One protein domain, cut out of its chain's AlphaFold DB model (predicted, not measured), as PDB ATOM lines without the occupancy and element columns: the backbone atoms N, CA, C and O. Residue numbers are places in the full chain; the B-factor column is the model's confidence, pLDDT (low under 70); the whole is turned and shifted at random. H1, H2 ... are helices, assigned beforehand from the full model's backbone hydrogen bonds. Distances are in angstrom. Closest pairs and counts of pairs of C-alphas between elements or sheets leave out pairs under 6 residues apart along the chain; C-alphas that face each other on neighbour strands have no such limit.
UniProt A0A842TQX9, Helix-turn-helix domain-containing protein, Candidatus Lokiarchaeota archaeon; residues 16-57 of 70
ATOM      1  N   ALA A  16     -24.062 -11.624  29.574       97.94
ATOM      2  CA  ALA A  16     -24.749 -10.925  30.662       97.94
ATOM      3  C   ALA A  16     -23.764 -10.408  31.726       97.94
ATOM      4  O   ALA A  16     -23.917  -9.303  32.249       97.94
ATOM      5  N   GLN A  17     -22.726 -11.191  32.028       97.50
ATOM      6  CA  GLN A  17     -21.662 -10.783  32.941       97.50
ATOM      7  C   GLN A  17     -20.818  -9.654  32.347       97.50
ATOM      8  O   GLN A  17     -20.502  -8.710  33.064       97.50
ATOM      9  N   GLU A  18     -20.486  -9.710  31.056       96.94
ATOM     10  CA  GLU A  18     -19.773  -8.632  30.364       96.94
ATOM     11  C   GLU A  18     -20.536  -7.313  30.447       96.94
ATOM     12  O   GLU A  18     -19.962  -6.300  30.842       96.94
ATOM     13  N   GLU A  19     -21.838  -7.321  30.146       97.44
ATOM     14  CA  GLU A  19     -22.672  -6.127  30.284       97.44
ATOM     15  C   GLU A  19     -22.669  -5.580  31.709       97.44
ATOM     16  O   GLU A  19     -22.505  -4.375  31.908       97.44
ATOM     17  N   MET A  20     -22.849  -6.450  32.705       97.50
ATOM     18  CA  MET A  20     -22.872  -6.041  34.106       97.50
ATOM     19  C   MET A  20     -21.532  -5.427  34.521       97.50
ATOM     20  O   MET A  20     -21.511  -4.338  35.086       97.50
ATOM     21  N   LEU A  21     -20.414  -6.077  34.189       96.38
ATOM     22  CA  LEU A  21     -19.071  -5.584  34.500       96.38
ATOM     23  C   LEU A  21     -18.793  -4.253  33.797       96.38
ATOM     24  O   LEU A  21     -18.275  -3.332  34.425       96.38
ATOM     25  N   ASN A  22     -19.177  -4.118  32.527       95.81
ATOM     26  CA  ASN A  22     -19.013  -2.877  31.776       95.81
ATOM     27  C   ASN A  22     -19.842  -1.734  32.370       95.81
ATOM     28  O   ASN A  22     -19.326  -0.627  32.505       95.81
ATOM     29  N   LYS A  23     -21.088  -1.993  32.787       95.38
ATOM     30  CA  LYS A  23     -21.924  -1.004  33.486       95.38
ATOM     31  C   LYS A  23     -21.293  -0.613  34.823       95.38
ATOM     32  O   LYS A  23     -21.098   0.570  35.081       95.38
ATOM     33  N   THR A  24     -20.899  -1.583  35.648       95.69
ATOM     34  CA  THR A  24     -20.307  -1.319  36.967       95.69
ATOM     35  C   THR A  24     -18.986  -0.562  36.857       95.69
ATOM     36  O   THR A  24     -18.860   0.542  37.387       95.69
ATOM     37  N   PHE A  25     -18.000  -1.109  36.144       95.94
ATOM     38  CA  PHE A  25     -16.691  -0.471  36.021       95.94
ATOM     39  C   PHE A  25     -16.752   0.820  35.208       95.94
ATOM     40  O   PHE A  25     -16.024   1.761  35.523       95.94
ATOM     41  N   GLY A  26     -17.632   0.892  34.207       95.31
ATOM     42  CA  GLY A  26     -17.884   2.105  33.435       95.31
ATOM     43  C   GLY A  26     -18.381   3.246  34.317       95.31
ATOM     44  O   GLY A  26     -17.761   4.311  34.332       95.31
ATOM     45  N   CYS A  27     -19.426   3.012  35.117       93.25
ATOM     46  CA  CYS A  27     -19.960   4.012  36.044       93.25
ATOM     47  C   CYS A  27     -18.928   4.429  37.102       93.25
ATOM     48  O   CYS A  27     -18.726   5.624  37.326       93.25
ATOM     49  N   CYS A  28     -18.217   3.470  37.711       94.50
ATOM     50  CA  CYS A  28     -17.168   3.773  38.688       94.50
ATOM     51  C   CYS A  28     -16.043   4.621  38.077       94.50
ATOM     52  O   CYS A  28     -15.627   5.617  38.671       94.50
ATOM     53  N   ARG A  29     -15.568   4.259  36.878       96.44
ATOM     54  CA  ARG A  29     -14.507   4.990  36.174       96.44
ATOM     55  C   ARG A  29     -14.953   6.394  35.784       96.44
ATOM     56  O   ARG A  29     -14.177   7.334  35.931       96.44
ATOM     57  N   PHE A  30     -16.187   6.542  35.307       95.00
ATOM     58  CA  PHE A  30     -16.758   7.841  34.967       95.00
ATOM     59  C   PHE A  30     -16.778   8.776  36.180       95.00
ATOM     60  O   PHE A  30     -16.221   9.873  36.119       95.00
ATOM     61  N   MET A  31     -17.351   8.315  37.296       94.56
ATOM     62  CA  MET A  31     -17.437   9.099  38.529       94.56
ATOM     63  C   MET A  31     -16.054   9.475  39.059       94.56
ATOM     64  O   MET A  31     -15.805  10.645  39.348       94.56
ATOM     65  N   TYR A  32     -15.129   8.511  39.120       95.31
ATOM     66  CA  TYR A  32     -13.755   8.764  39.551       95.31
ATOM     67  C   TYR A  32     -13.083   9.844  38.698       95.31
ATOM     68  O   TYR A  32     -12.530  10.802  39.237       95.31
ATOM     69  N   ASN A  33     -13.184   9.732  37.371       96.44
ATOM     70  CA  ASN A  33     -12.596  10.705  36.457       96.44
ATOM     71  C   ASN A  33     -13.185  12.108  36.648       96.44
ATOM     72  O   ASN A  33     -12.443  13.081  36.552       96.44
ATOM     73  N   LYS A  34     -14.483  12.233  36.949       95.62
ATOM     74  CA  LYS A  34     -15.113  13.539  37.196       95.62
ATOM     75  C   LYS A  34     -14.690  14.187  38.507       95.62
ATOM     76  O   LYS A  34     -14.409  15.382  38.514       95.62
ATOM     77  N   VAL A  35     -14.549  13.405  39.572       95.31
ATOM     78  CA  VAL A  35     -13.990  13.905  40.836       95.31
ATOM     79  C   VAL A  35     -12.519  14.304  40.663       95.31
ATOM     80  O   VAL A  35     -12.084  15.325  41.194       95.31
ATOM     81  N   LEU A  36     -11.741  13.521  39.909       97.50
ATOM     82  CA  LEU A  36     -10.337  13.826  39.634       97.50
ATOM     83  C   LEU A  36     -10.177  15.097  38.784       97.50
ATOM     84  O   LEU A  36      -9.344  15.938  39.109       97.50
ATOM     85  N   GLU A  37     -10.993  15.255  37.739       97.50
ATOM     86  CA  GLU A  37     -11.053  16.455  36.891       97.50
ATOM     87  C   GLU A  37     -11.304  17.718  37.729       97.50
ATOM     88  O   GLU A  37     -10.585  18.705  37.579       97.50
ATOM     89  N   GLU A  38     -12.263  17.674  38.662       97.12
ATOM     90  CA  GLU A  38     -12.516  18.781  39.591       97.12
ATOM     91  C   GLU A  38     -11.301  19.083  40.471       97.12
ATOM     92  O   GLU A  38     -10.900  20.237  40.571       97.12
ATOM     93  N   ARG A  39     -10.685  18.063  41.077       96.62
ATOM     94  CA  ARG A  39      -9.518  18.250  41.955       96.62
ATOM     95  C   ARG A  39      -8.340  18.891  41.237       96.62
ATOM     96  O   ARG A  39      -7.734  19.810  41.781       96.62
ATOM     97  N   ILE A  40      -8.029  18.420  40.030       98.00
ATOM     98  CA  ILE A  40      -6.956  18.994  39.211       98.00
ATOM     99  C   ILE A  40      -7.277  20.455  38.906       98.00
ATOM    100  O   ILE A  40      -6.436  21.322  39.119       98.00
ATOM    101  N   ARG A  41      -8.506  20.738  38.467       97.62
ATOM    102  CA  ARG A  41      -8.931  22.097  38.133       97.62
ATOM    103  C   ARG A  41      -8.829  23.049  39.328       97.62
ATOM    104  O   ARG A  41      -8.235  24.112  39.201       97.62
ATOM    105  N   VAL A  42      -9.377  22.657  40.477       97.44
ATOM    106  CA  VAL A  42      -9.351  23.459  41.711       97.44
ATOM    107  C   VAL A  42      -7.916  23.718  42.155       97.44
ATOM    108  O   VAL A  42      -7.581  24.840  42.519       97.44
ATOM    109  N   TYR A  43      -7.053  22.701  42.099       96.75
ATOM    110  CA  TYR A  43      -5.644  22.874  42.429       96.75
ATOM    111  C   TYR A  43      -4.960  23.860  41.478       96.75
ATOM    112  O   TYR A  43      -4.298  24.780  41.938       96.75
ATOM    113  N   GLU A  44      -5.137  23.720  40.163       97.56
ATOM    114  CA  GLU A  44      -4.520  24.630  39.193       97.56
ATOM    115  C   GLU A  44      -4.989  26.083  39.357       97.56
ATOM    116  O   GLU A  44      -4.174  26.999  39.247       97.56
ATOM    117  N   GLU A  45      -6.272  26.288  39.670       96.50
ATOM    118  CA  GLU A  45      -6.855  27.612  39.912       96.50
ATOM    119  C   GLU A  45      -6.388  28.225  41.248       96.50
ATOM    120  O   GLU A  45      -6.149  29.430  41.310       96.50
ATOM    121  N   LEU A  46      -6.231  27.420  42.309       96.81
ATOM    122  CA  LEU A  46      -6.038  27.910  43.684       96.81
ATOM    123  C   LEU A  46      -4.660  27.614  44.294       96.81
ATOM    124  O   LEU A  46      -4.403  28.019  45.421       96.81
ATOM    125  N   LYS A  47      -3.731  26.951  43.593       94.25
ATOM    126  CA  LYS A  47      -2.397  26.595  44.136       94.25
ATOM    127  C   LYS A  47      -1.576  27.780  44.663       94.25
ATOM    128  O   LYS A  47      -0.650  27.565  45.438       94.25
ATOM    129  N   GLY A  48      -1.886  29.008  44.238       95.25
ATOM    130  CA  GLY A  48      -1.262  30.241  44.734       95.25
ATOM    131  C   GLY A  48      -1.922  30.841  45.983       95.25
ATOM    132  O   GLY A  48      -1.331  31.718  46.604       95.25
ATOM    133  N   ASP A  49      -3.111  30.371  46.362       95.19
ATOM    134  CA  ASP A  49      -3.882  30.838  47.515       95.19
ATOM    135  C   ASP A  49      -4.252  29.645  48.408       95.19
ATOM    136  O   ASP A  49      -5.246  28.940  48.214       95.19
ATOM    137  N   SER A  50      -3.410  29.407  49.414       91.69
ATOM    138  CA  SER A  50      -3.578  28.284  50.339       91.69
ATOM    139  C   SER A  50      -4.850  28.383  51.184       91.69
ATOM    140  O   SER A  50      -5.391  27.345  51.566       91.69
ATOM    141  N   GLN A  51      -5.340  29.596  51.463       93.88
ATOM    142  CA  GLN A  51      -6.560  29.792  52.244       93.88
ATOM    143  C   GLN A  51      -7.782  29.416  51.403       93.88
ATOM    144  O   GLN A  51      -8.593  28.595  51.830       93.88
ATOM    145  N   ALA A  52      -7.856  29.914  50.166       93.75
ATOM    146  CA  ALA A  52      -8.929  29.558  49.241       93.75
ATOM    147  C   ALA A  52      -8.969  28.048  48.949       93.75
ATOM    148  O   ALA A  52     -10.048  27.461  48.853       93.75
ATOM    149  N   LEU A  53      -7.803  27.397  48.851       93.81
ATOM    150  CA  LEU A  53      -7.714  25.950  48.649       93.81
ATOM    151  C   LEU A  53      -8.230  25.146  49.857       93.81
ATOM    152  O   LEU A  53      -8.880  24.119  49.667       93.81
ATOM    153  N   TYR A  54      -7.969  25.607  51.086       91.88
ATOM    154  CA  TYR A  54      -8.483  24.982  52.312       91.88
ATOM    155  C   TYR A  54      -9.999  25.171  52.471       91.88
ATOM    156  O   TYR A  54     -10.719  24.253  52.879       91.88
ATOM    157  N   ASP A  55     -10.498  26.353  52.116       95.69
ATOM    158  CA  ASP A  55     -11.912  26.691  52.253       95.69
ATOM    159  C   ASP A  55     -12.783  26.061  51.153       95.69
ATOM    160  O   ASP A  55     -13.996  25.908  51.336       95.69
ATOM    161  N   HIS A  56     -12.184  25.628  50.038       94.88
ATOM    162  CA  HIS A  56     -12.905  25.015  48.927       94.88
ATOM    163  C   HIS A  56     -13.702  23.767  49.349       94.88
ATOM    164  O   HIS A  56     -13.235  22.893  50.086       94.88
ATOM    165  N   ARG A  57     -14.934  23.655  48.838       95.19
ATOM    166  CA  ARG A  57     -15.826  22.510  49.057       95.19
ATOM    167  C   ARG A  57     -16.026  21.762  47.746       95.19
ATOM    168  O   ARG A  57     -16.655  22.275  46.826       95.19
TER     169      ARG A  57
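AT A GLANCE: This is residues 16 to 57 of the 70 residues of the protein "Helix-turn-helix domain-containing protein" of Candidatus Lokiarchaeota archaeon (UniProt A0A842TQX9). What does the model look like? It is one long helix, H1, with a short helix, H2, folded back at its far end like a small hook. Residues 16 to 41, which belong to H1, stand free and make most of the length. What is it built of? The printed part has 42 residues with two named helices, H1 then H2, and no named strand; the class is all helix. How is it shaped? It is an extended rod with a radius of gyration of the C-alphas of 15.8 A, spanning 50 by 15 by 7 A.

HOW THE PARTS SIT: How does H1, residues 16 to 46, meet H2, residues 50 to 55? They touch, H1 with residues 42 to 46 alone, and their closest C-alphas are those of Leu 46 and Leu 53, 5.6 A apart. Which way do they run? They run opposite ways at a steep tilt of 50 degrees. What do the backbones show? In H1 and H2 every O i to N i+4 pair is within hydrogen-bond range.

IN THESE COORDINATES: Where does H1 run? It begins at C-alpha 16 at (-24.749, -10.925, 30.662) and ends at C-alpha 46 at (-6.038, 27.910, 43.684), 45.0 A from first to last C-alpha. Where is H2? It begins with Ser 50 and ends with C-alpha 55 at (-11.912, 26.691, 52.253), 8.7 A from first to last C-alpha.

THE WHOLE: How large is it? The two C-alphas farthest apart are those of Ala 16 and Asp 49, 49.6 A. Is the printed part continuous? It has no cut, and the link from H1 to H2 is tight, with 3 residues between them. Is confidence low anywhere? No printed residue is under 70, and the mean pLDDT of the printed part is 95.8.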